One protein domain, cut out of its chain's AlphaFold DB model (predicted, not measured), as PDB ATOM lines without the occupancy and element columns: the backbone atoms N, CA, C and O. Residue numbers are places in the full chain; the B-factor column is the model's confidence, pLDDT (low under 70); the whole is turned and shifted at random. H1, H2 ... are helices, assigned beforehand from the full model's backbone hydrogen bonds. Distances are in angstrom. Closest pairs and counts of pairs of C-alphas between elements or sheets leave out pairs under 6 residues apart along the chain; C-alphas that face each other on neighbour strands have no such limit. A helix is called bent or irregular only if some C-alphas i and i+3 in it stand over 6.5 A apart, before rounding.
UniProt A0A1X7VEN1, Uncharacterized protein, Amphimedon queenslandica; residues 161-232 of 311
ATOM      1  N   THR A 161      22.096  -9.432  38.936       80.56
ATOM      2  CA  THR A 161      23.236  -9.619  38.014       80.56
ATOM      3  C   THR A 161      23.558 -11.083  37.698       80.56
ATOM      4  O   THR A 161      24.653 -11.382  37.224       80.56
ATOM      5  N   PHE A 162      22.662 -12.030  37.988       81.19
ATOM      6  CA  PHE A 162      22.946 -13.448  37.746       81.19
ATOM      7  C   PHE A 162      22.753 -13.821  36.263       81.19
ATOM      8  O   PHE A 162      21.966 -13.214  35.539       81.19
ATOM      9  N   VAL A 163      23.473 -14.844  35.809       82.94
ATOM     10  CA  VAL A 163      23.318 -15.433  34.471       82.94
ATOM     11  C   VAL A 163      22.761 -16.838  34.661       82.94
ATOM     12  O   VAL A 163      23.294 -17.602  35.466       82.94
ATOM     13  N   TRP A 164      21.672 -17.172  33.965       77.75
ATOM     14  CA  TRP A 164      21.084 -18.512  33.998       77.75
ATOM     15  C   TRP A 164      21.430 -19.235  32.703       77.75
ATOM     16  O   TRP A 164      20.897 -18.908  31.641       77.75
ATOM     17  N   GLU A 165      22.340 -20.204  32.794       88.06
ATOM     18  CA  GLU A 165      22.932 -20.888  31.639       88.06
ATOM     19  C   GLU A 165      23.543 -19.889  30.639       88.06
ATOM     20  O   GLU A 165      24.575 -19.288  30.921       88.06
ATOM     21  N   ASN A 166      22.890 -19.697  29.490       91.56
ATOM     22  CA  ASN A 166      23.294 -18.787  28.417       91.56
ATOM     23  C   ASN A 166      22.374 -17.556  28.305       91.56
ATOM     24  O   ASN A 166      22.454 -16.824  27.321       91.56
ATOM     25  N   SER A 167      21.468 -17.357  29.267       88.94
ATOM     26  CA  SER A 167      20.524 -16.236  29.293       88.94
ATOM     27  C   SER A 167      20.925 -15.217  30.354       88.94
ATOM     28  O   SER A 167      21.207 -15.562  31.504       88.94
ATOM     29  N   ASP A 168      20.920 -13.945  29.973       91.19
ATOM     30  CA  ASP A 168      21.092 -12.831  30.895       91.19
ATOM     31  C   ASP A 168      19.864 -12.669  31.806       91.19
ATOM     32  O   ASP A 168      18.737 -13.049  31.462       91.19
ATOM     33  N   CYS A 169      20.074 -12.075  32.984       84.31
ATOM     34  CA  CYS A 169      19.004 -11.871  33.957       84.31
ATOM     35  C   CYS A 169      17.796 -11.136  33.361       84.31
ATOM     36  O   CYS A 169      16.654 -11.455  33.688       84.31
ATOM     37  N   SER A 170      18.033 -10.153  32.488       86.19
ATOM     38  CA  SER A 170      16.970  -9.359  31.870       86.19
ATOM     39  C   SER A 170      16.028 -10.228  31.028       86.19
ATOM     40  O   SER A 170      14.802 -10.137  31.167       86.19
ATOM     41  N   THR A 171      16.579 -11.142  30.222       87.62
ATOM     42  CA  THR A 171      15.786 -12.083  29.418       87.62
ATOM     43  C   THR A 171      14.994 -13.038  30.301       87.62
ATOM     44  O   THR A 171      13.798 -13.222  30.070       87.62
ATOM     45  N   VAL A 172      15.612 -13.589  31.351       84.12
ATOM     46  CA  VAL A 172      14.930 -14.485  32.299       84.12
ATOM     47  C   VAL A 172      13.779 -13.759  32.999       84.12
ATOM     48  O   VAL A 172      12.656 -14.259  33.013       84.12
ATOM     49  N   CYS A 173      14.009 -12.546  33.508       83.62
ATOM     50  CA  CYS A 173      12.974 -11.725  34.137       83.62
ATOM     51  C   CYS A 173      11.828 -11.403  33.170       83.62
ATOM     52  O   CYS A 173      10.657 -11.488  33.541       83.62
ATOM     53  N   THR A 174      12.142 -11.084  31.913       87.31
ATOM     54  CA  THR A 174      11.134 -10.786  30.883       87.31
ATOM     55  C   THR A 174      10.292 -12.016  30.544       87.31
ATOM     56  O   THR A 174       9.063 -11.919  30.464       87.31
ATOM     57  N   GLN A 175      10.916 -13.188  30.396       85.75
ATOM     58  CA  GLN A 175      10.208 -14.449  30.158       85.75
ATOM     59  C   GLN A 175       9.317 -14.816  31.344       85.75
ATOM     60  O   GLN A 175       8.164 -15.205  31.162       85.75
ATOM     61  N   LEU A 176       9.821 -14.630  32.562       84.38
ATOM     62  CA  LEU A 176       9.107 -14.955  33.787       84.38
ATOM     63  C   LEU A 176       7.906 -14.024  34.005       84.38
ATOM     64  O   LEU A 176       6.814 -14.500  34.314       84.38
ATOM     65  N   ASN A 177       8.060 -12.727  33.727       83.75
ATOM     66  CA  ASN A 177       6.960 -11.759  33.707       83.75
ATOM     67  C   ASN A 177       5.929 -12.072  32.617       83.75
ATOM     68  O   ASN A 177       4.726 -11.949  32.850       83.75
ATOM     69  N   THR A 178       6.377 -12.505  31.437       87.12
ATOM     70  CA  THR A 178       5.478 -12.927  30.353       87.12
ATOM     71  C   THR A 178       4.657 -14.145  30.778       87.12
ATOM     72  O   THR A 178       3.428 -14.085  30.749       87.12
ATOM     73  N   CYS A 179       5.301 -15.200  31.294       78.31
ATOM     74  CA  CYS A 179       4.610 -16.367  31.850       78.31
ATOM     75  C   CYS A 179       3.654 -15.984  32.984       78.31
ATOM     76  O   CYS A 179       2.540 -16.498  33.048       78.31
ATOM     77  N   TYR A 180       4.059 -15.069  33.867       79.25
ATOM     78  CA  TYR A 180       3.207 -14.568  34.940       79.25
ATOM     79  C   TYR A 180       1.939 -13.934  34.390       79.25
ATOM     80  O   TYR A 180       0.840 -14.332  34.776       79.25
ATOM     81  N   ASN A 181       2.075 -13.022  33.432       79.56
ATOM     82  CA  ASN A 181       0.942 -12.349  32.809       79.56
ATOM     83  C   ASN A 181       0.011 -13.322  32.066       79.56
ATOM     84  O   ASN A 181      -1.208 -13.176  32.147       79.56
ATOM     85  N   GLU A 182       0.546 -14.358  31.422       79.19
ATOM     86  CA  GLU A 182      -0.259 -15.408  30.782       79.19
ATOM     87  C   GLU A 182      -1.014 -16.276  31.805       79.19
ATOM     88  O   GLU A 182      -2.213 -16.545  31.654       79.19
ATOM     89  N   VAL A 183      -0.338 -16.695  32.881       69.69
ATOM     90  CA  VAL A 183      -0.904 -17.564  33.924       69.69
ATOM     91  C   VAL A 183      -1.972 -16.837  34.738       69.69
ATOM     92  O   VAL A 183      -3.015 -17.423  35.035       69.69
ATOM     93  N   ILE A 184      -1.769 -15.561  35.085       65.25
ATOM     94  CA  ILE A 184      -2.770 -14.798  35.847       65.25
ATOM     95  C   ILE A 184      -4.028 -14.489  35.024       65.25
ATOM     96  O   ILE A 184      -5.101 -14.353  35.618       65.25
ATOM     97  N   GLN A 185      -3.902 -14.366  33.695       73.62
ATOM     98  CA  GLN A 185      -5.016 -14.091  32.779       73.62
ATOM     99  C   GLN A 185      -5.769 -15.366  32.374       73.62
ATOM    100  O   GLN A 185      -6.965 -15.310  32.073       73.62
ATOM    101  N   SER A 186      -5.113 -16.529  32.424       59.50
ATOM    102  CA  SER A 186      -5.743 -17.824  32.158       59.50
ATOM    103  C   SER A 186      -6.785 -18.167  33.238       59.50
ATOM    104  O   SER A 186      -6.507 -18.271  34.434       59.50
ATOM    105  N   LYS A 187      -8.048 -18.294  32.818       49.09
ATOM    106  CA  LYS A 187      -9.234 -18.390  33.684       49.09
ATOM    107  C   LYS A 187      -9.314 -19.738  34.433       49.09
ATOM    108  O   LYS A 187      -9.322 -20.787  33.811       49.09
ATOM    109  N   ARG A 188      -9.474 -19.645  35.766       52.53
ATOM    110  CA  ARG A 188      -9.745 -20.659  36.825       52.53
ATOM    111  C   ARG A 188      -8.924 -21.970  36.853       52.53
ATOM    112  O   ARG A 188      -9.123 -22.874  36.058       52.53
ATOM    113  N   ASN A 189      -8.138 -22.061  37.939       51.16
ATOM    114  CA  ASN A 189      -7.565 -23.225  38.635       51.16
ATOM    115  C   ASN A 189      -8.038 -24.610  38.168       51.16
ATOM    116  O   ASN A 189      -9.107 -25.077  38.562       51.16
ATOM    117  N   ILE A 190      -7.159 -25.306  37.451       47.78
ATOM    118  CA  ILE A 190      -7.222 -26.760  37.227       47.78
ATOM    119  C   ILE A 190      -6.015 -27.501  37.822       47.78
ATOM    120  O   ILE A 190      -5.857 -28.701  37.618       47.78
ATOM    121  N   PHE A 191      -5.172 -26.830  38.609       55.50
ATOM    122  CA  PHE A 191      -3.999 -27.477  39.189       55.50
ATOM    123  C   PHE A 191      -4.343 -28.160  40.511       55.50
ATOM    124  O   PHE A 191      -4.487 -27.519  41.552       55.50
ATOM    125  N   GLN A 192      -4.442 -29.489  40.468       57.91
ATOM    126  CA  GLN A 192      -4.392 -30.305  41.672       57.91
ATOM    127  C   GLN A 192      -2.992 -30.183  42.278       57.91
ATOM    128  O   GLN A 192      -1.994 -30.472  41.618       57.91
ATOM    129  N   VAL A 193      -2.919 -29.740  43.535       71.38
ATOM    130  CA  VAL A 193      -1.670 -29.795  44.300       71.38
ATOM    131  C   VAL A 193      -1.264 -31.263  44.377       71.38
ATOM    132  O   VAL A 193      -2.069 -32.080  44.838       71.38
ATOM    133  N   PRO A 194      -0.062 -31.621  43.909       73.94
ATOM    134  CA  PRO A 194       0.311 -33.015  43.876       73.94
ATOM    135  C   PRO A 194       0.466 -33.543  45.313       73.94
ATOM    136  O   PRO A 194       0.926 -32.831  46.205       73.94
ATOM    137  N   LEU A 195      -0.000 -34.770  45.555       78.06
ATOM    138  CA  LEU A 195      -0.057 -35.390  46.884       78.06
ATOM    139  C   LEU A 195       1.136 -36.333  47.119       78.06
ATOM    140  O   LEU A 195       1.788 -36.790  46.182       78.06
ATOM    141  N   GLY A 196       1.404 -36.652  48.388       90.25
ATOM    142  CA  GLY A 196       2.493 -37.547  48.798       90.25
ATOM    143  C   GLY A 196       3.872 -36.880  48.747       90.25
ATOM    144  O   GLY A 196       3.978 -35.658  48.817       90.25
ATOM    145  N   LYS A 197       4.930 -37.684  48.581       87.62
ATOM    146  CA  LYS A 197       6.332 -37.214  48.607       87.62
ATOM    147  C   LYS A 197       6.616 -36.081  47.615       87.62
ATOM    148  O   LYS A 197       7.416 -35.195  47.888       87.62
ATOM    149  N   ILE A 198       5.946 -36.096  46.463       81.94
ATOM    150  CA  ILE A 198       6.138 -35.076  45.426       81.94
ATOM    151  C   ILE A 198       5.509 -33.732  45.838       81.94
ATOM    152  O   ILE A 198       6.040 -32.671  45.516       81.94
ATOM    153  N   GLY A 199       4.412 -33.776  46.602       85.00
ATOM    154  CA  GLY A 199       3.797 -32.607  47.221       85.00
ATOM    155  C   GLY A 199       4.661 -32.030  48.333       85.00
ATOM    156  O   GLY A 199       4.789 -30.813  48.440       85.00
ATOM    157  N   ASP A 200       5.306 -32.890  49.121       84.94
ATOM    158  CA  ASP A 200       6.235 -32.451  50.163       84.94
ATOM    159  C   ASP A 200       7.452 -31.734  49.564       84.94
ATOM    160  O   ASP A 200       7.776 -30.635  50.011       84.94
ATOM    161  N   ASN A 201       8.045 -32.262  48.486       82.00
ATOM    162  CA  ASN A 201       9.117 -31.578  47.751       82.00
ATOM    163  C   ASN A 201       8.647 -30.241  47.165       82.00
ATOM    164  O   ASN A 201       9.353 -29.240  47.233       82.00
ATOM    165  N   PHE A 202       7.427 -30.193  46.627       81.19
ATOM    166  CA  PHE A 202       6.846 -28.954  46.112       81.19
ATOM    167  C   PHE A 202       6.682 -27.882  47.201       81.19
ATOM    168  O   PHE A 202       6.962 -26.704  46.959       81.19
ATOM    169  N   VAL A 203       6.213 -28.280  48.388       84.56
ATOM    170  CA  VAL A 203       6.059 -27.392  49.549       84.56
ATOM    171  C   VAL A 203       7.423 -26.950  50.071       84.56
ATOM    172  O   VAL A 203       7.581 -25.776  50.396       84.56
ATOM    173  N   PHE A 204       8.401 -27.857  50.113       87.69
ATOM    174  CA  PHE A 204       9.776 -27.549  50.495       87.69
ATOM    175  C   PHE A 204      10.384 -26.494  49.568       87.69
ATOM    176  O   PHE A 204      10.900 -25.490  50.047       87.69
ATOM    177  N   GLU A 205      10.212 -26.651  48.256       83.25
ATOM    178  CA  GLU A 205      10.722 -25.697  47.271       83.25
ATOM    179  C   GLU A 205      10.066 -24.317  47.413       83.25
ATOM    180  O   GLU A 205      10.720 -23.287  47.307       83.25
ATOM    181  N   ILE A 206       8.764 -24.266  47.719       80.50
ATOM    182  CA  ILE A 206       8.103 -22.995  48.041       80.50
ATOM    183  C   ILE A 206       8.684 -22.353  49.301       80.50
ATOM    184  O   ILE A 206       8.933 -21.149  49.315       80.50
ATOM    185  N   ALA A 207       8.862 -23.132  50.367       83.62
ATOM    186  CA  ALA A 207       9.411 -22.619  51.615       83.62
ATOM    187  C   ALA A 207      10.840 -22.094  51.411       83.62
ATOM    188  O   ALA A 207      11.181 -21.037  51.937       83.62
ATOM    189  N   HIS A 208      11.631 -22.788  50.591       83.31
ATOM    190  CA  HIS A 208      12.965 -22.366  50.191       83.31
ATOM    191  C   HIS A 208      12.941 -21.024  49.443       83.31
ATOM    192  O   HIS A 208      13.662 -20.106  49.828       83.31
ATOM    193  N   LEU A 209      12.042 -20.850  48.464       76.31
ATOM    194  CA  LEU A 209      11.879 -19.582  47.740       76.31
ATOM    195  C   LEU A 209      11.454 -18.423  48.661       76.31
ATOM    196  O   LEU A 209      11.997 -17.327  48.556       76.31
ATOM    197  N   PHE A 210      10.533 -18.650  49.606       79.00
ATOM    198  CA  PHE A 210      10.161 -17.622  50.589       79.00
ATOM    199  C   PHE A 210      11.294 -17.290  51.562       79.00
ATOM    200  O   PHE A 210      11.439 -16.135  51.957       79.00
ATOM    201  N   SER A 211      12.100 -18.283  51.947       83.44
ATOM    202  CA  SER A 211      13.281 -18.055  52.777       83.44
ATOM    203  C   SER A 211      14.327 -17.230  52.033       83.44
ATOM    204  O   SER A 211      14.883 -16.313  52.625       83.44
ATOM    205  N   ALA A 212      14.562 -17.520  50.748       75.62
ATOM    206  CA  ALA A 212      15.464 -16.740  49.904       75.62
ATOM    207  C   ALA A 212      14.991 -15.283  49.795       75.62
ATOM    208  O   ALA A 212      15.790 -14.380  50.033       75.62
ATOM    209  N   TYR A 213      13.684 -15.076  49.577       78.44
ATOM    210  CA  TYR A 213      13.056 -13.752  49.562       78.44
ATOM    211  C   TYR A 213      13.228 -12.981  50.882       78.44
ATOM    212  O   TYR A 213      13.522 -11.793  50.906       78.44
ATOM    213  N   ALA A 214      13.057 -13.649  52.025       77.06
ATOM    214  CA  ALA A 214      13.220 -13.000  53.326       77.06
ATOM    215  C   ALA A 214      14.670 -12.563  53.605       77.06
ATOM    216  O   ALA A 214      14.894 -11.712  54.465       77.06
ATOM    217  N   THR A 215      15.646 -13.146  52.904       85.50
ATOM    218  CA  THR A 215      17.072 -12.840  53.071       85.50
ATOM    219  C   THR A 215      17.592 -11.731  52.156       85.50
ATOM    220  O   THR A 215      18.793 -11.470  52.186       85.50
ATOM    221  N   SER A 216      16.732 -11.053  51.382       74.25
ATOM    222  CA  SER A 216      17.160  -9.979  50.472       74.25
ATOM    223  C   SER A 216      18.212 -10.438  49.460       74.25
ATOM    224  O   SER A 216      19.181  -9.738  49.169       74.25
ATOM    225  N   SER A 217      18.039 -11.661  48.959       75.12
ATOM    226  CA  SER A 217      18.917 -12.273  47.971       75.12
ATOM    227  C   SER A 217      18.696 -11.644  46.594       75.12
ATOM    228  O   SER A 217      17.612 -11.171  46.262       75.12
ATOM    229  N   SER A 218      19.696 -11.717  45.713       70.50
ATOM    230  CA  SER A 218      19.546 -11.332  44.298       70.50
ATOM    231  C   SER A 218      18.480 -12.153  43.553       70.50
ATOM    232  O   SER A 218      18.132 -11.838  42.417       70.50
ATOM    233  N   LEU A 219      17.978 -13.227  44.172       68.25
ATOM    234  CA  LEU A 219      16.880 -14.047  43.674       68.25
ATOM    235  C   LEU A 219      15.500 -13.577  44.145       68.25
ATOM    236  O   LEU A 219      14.516 -14.141  43.685       68.25
ATOM    237  N   ASP A 220      15.386 -12.568  45.009       72.44
ATOM    238  CA  ASP A 220      14.124 -12.137  45.624       72.44
ATOM    239  C   ASP A 220      13.009 -11.870  44.616       72.44
ATOM    240  O   ASP A 220      11.902 -12.398  44.741       72.44
ATOM    241  N   THR A 221      13.303 -11.089  43.578       67.69
ATOM    242  CA  THR A 221      12.317 -10.710  42.562       67.69
ATOM    243  C   THR A 221      11.779 -11.940  41.835       67.69
ATOM    244  O   THR A 221      10.585 -12.027  41.549       67.69
ATOM    245  N   ILE A 222      12.644 -12.924  41.587       70.44
ATOM    246  CA  ILE A 222      12.322 -14.172  40.886       70.44
ATOM    247  C   ILE A 222      11.648 -15.162  41.816       70.44
ATOM    248  O   ILE A 222      10.675 -15.796  41.422       70.44
ATOM    249  N   ALA A 223      12.109 -15.263  43.058       72.94
ATOM    250  CA  ALA A 223      11.530 -16.110  44.080       72.94
ATOM    251  C   ALA A 223      10.096 -15.683  44.384       72.94
ATOM    252  O   ALA A 223       9.207 -16.530  44.463       72.94
ATOM    253  N   LEU A 224       9.844 -14.373  44.456       73.31
ATOM    254  CA  LEU A 224       8.511 -13.824  44.646       73.31
ATOM    255  C   LEU A 224       7.621 -14.081  43.426       73.31
ATOM    256  O   LEU A 224       6.523 -14.611  43.582       73.31
ATOM    257  N   HIS A 225       8.087 -13.782  42.209       70.00
ATOM    258  CA  HIS A 225       7.282 -14.044  41.014       70.00
ATOM    259  C   HIS A 225       7.017 -15.545  40.818       70.00
ATOM    260  O   HIS A 225       5.888 -15.912  40.513       70.00
ATOM    261  N   ALA A 226       7.996 -16.420  41.071       67.88
ATOM    262  CA  ALA A 226       7.841 -17.874  41.016       67.88
ATOM    263  C   ALA A 226       6.899 -18.404  42.109       67.88
ATOM    264  O   ALA A 226       6.098 -19.301  41.844       67.88
ATOM    265  N   ALA A 227       6.944 -17.836  43.319       65.69
ATOM    266  CA  ALA A 227       6.023 -18.172  44.401       65.69
ATOM    267  C   ALA A 227       4.583 -17.727  44.095       65.69
ATOM    268  O   ALA A 227       3.646 -18.460  44.408       65.69
ATOM    269  N   ILE A 228       4.391 -16.570  43.449       67.69
ATOM    270  CA  ILE A 228       3.062 -16.078  43.044       67.69
ATOM    271  C   ILE A 228       2.549 -16.813  41.791       67.69
ATOM    272  O   ILE A 228       1.342 -17.023  41.662       67.69
ATOM    273  N   LEU A 229       3.442 -17.278  40.905       61.44
ATOM    274  CA  LEU A 229       3.096 -18.167  39.785       61.44
ATOM    275  C   LEU A 229       2.550 -19.524  40.260       61.44
ATOM    276  O   LEU A 229       1.962 -20.264  39.469       61.44
ATOM    277  N   LYS A 230       2.743 -19.879  41.538       61.12
ATOM    278  CA  LYS A 230       2.224 -21.126  42.104       61.12
ATOM    279  C   LYS A 230       0.723 -21.000  42.434       61.12
ATOM    280  O   LYS A 230       0.247 -19.928  42.805       61.12
ATOM    281  N   PRO A 231      -0.068 -22.081  42.285       55.53
ATOM    282  CA  PRO A 231      -1.519 -21.981  42.105       55.53
ATOM    283  C   PRO A 231      -2.258 -21.333  43.281       55.53
ATOM    284  O   PRO A 231      -1.988 -21.630  44.441       55.53
ATOM    285  N   LYS A 232      -3.291 -20.531  42.990       52.12
ATOM    286  CA  LYS A 232      -4.089 -19.781  43.984       52.12
ATOM    287  C   LYS A 232      -4.833 -20.658  45.011       52.12
ATOM    288  O   LYS A 232      -5.202 -20.155  46.071       52.12
TER     289      LYS A 232
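AT A GLANCE: This is residues 161 to 232 of the 311 residues of an uncharacterized protein of Amphimedon queenslandica (UniProt A0A1X7VEN1). The short helix H3 sits between two longer helices, H1 and H2, which stand apart from each other; H3 packs on residues 173 to 180 of H1 with one side and on residues 206 to 214 of H2 with the other. A long loop, residues 186 to 196, runs from the end of H1 to the beginning of H2, and residues 195 to 201, with the first turns of H2, stick out from the body. H2 and H3 form a helical hairpin, and a small turn of residues 163 to 168 stands before H1. The printed part has 72 residues with three named helices in the order H1, H2, H3 and no named strand; its class is all helix. It is only just loose, close to compact, with a radius of gyration of the C-alphas of 13.6 A and spans of 35 by 28 by 22 A.

IN THESE COORDINATES: The printed part begins at Thr 161, with its C-alpha at (23.236, -9.619, 38.014). Before the first helix, residues 163 to 164 form a short antiparallel pairing with residues 167 to 168. H1 follows as residues 169 to 185, from Cys 169 with its C-alpha at (19.004, -11.871, 33.957) to Gln 185, and measures 24.2 A from first to last C-alpha. H2 is residues 197 to 214, from Lys 197 to Ala 214; with 18 residues it is the longest helix, and its C-alphas run from (6.332, -37.214, 48.607) to (13.220, -13.000, 53.326), 25.6 A apart. H3 is residues 220 to 228, 9 residues from Asp 220 to Ile 228, and ends with C-alpha 228 at (3.062, -16.078, 43.044). None of the three helices is bent or irregular.

HOW THE PARTS SIT: H1 touches H3 with residues 173 to 180 alone. The closest C-alphas of the two are those of Cys 173 and Ile 222, 7.2 A apart. Their lines stand at a shallow tilt of 21 degrees and they run the same way, with centres 10.7 A apart. H1 and H2, which follow each other in the chain, are apart, and the 11 residues between them are a long link. H2 touches H3 with residues 206 to 214 alone. The closest C-alphas here are those of Tyr 213 and Asp 220, 4.4 A apart, and 14 pairs of C-alphas are within 8 A. H2 and H3 run opposite ways at a steep tilt of 39 degrees, with centres 11.7 A apart. A tight link of 5 residues joins them as a helical hairpin. In the backbones of H1, H2 and H3, every O i to N i+4 pair is within hydrogen-bond range.

THE WHOLE: The two C-alphas farthest apart are those of Thr 161 and Gly 196, at 36.4 A. The C-alphas of the first and last printed residues, Thr 161 and Lys 232, are 29.8 A apart. The printed part has no cut. Residues 195 to 201, of which 197 to 201 belong to H2, stand free. The mean pLDDT of the printed part is 75.8. The model's confidence is low, under 70, at 18 residues: 183 to 184, 186 to 192, 219, 221 and 226 to 232. The mean pLDDT is 81 for H1, 82 for H2 and 70 for H3.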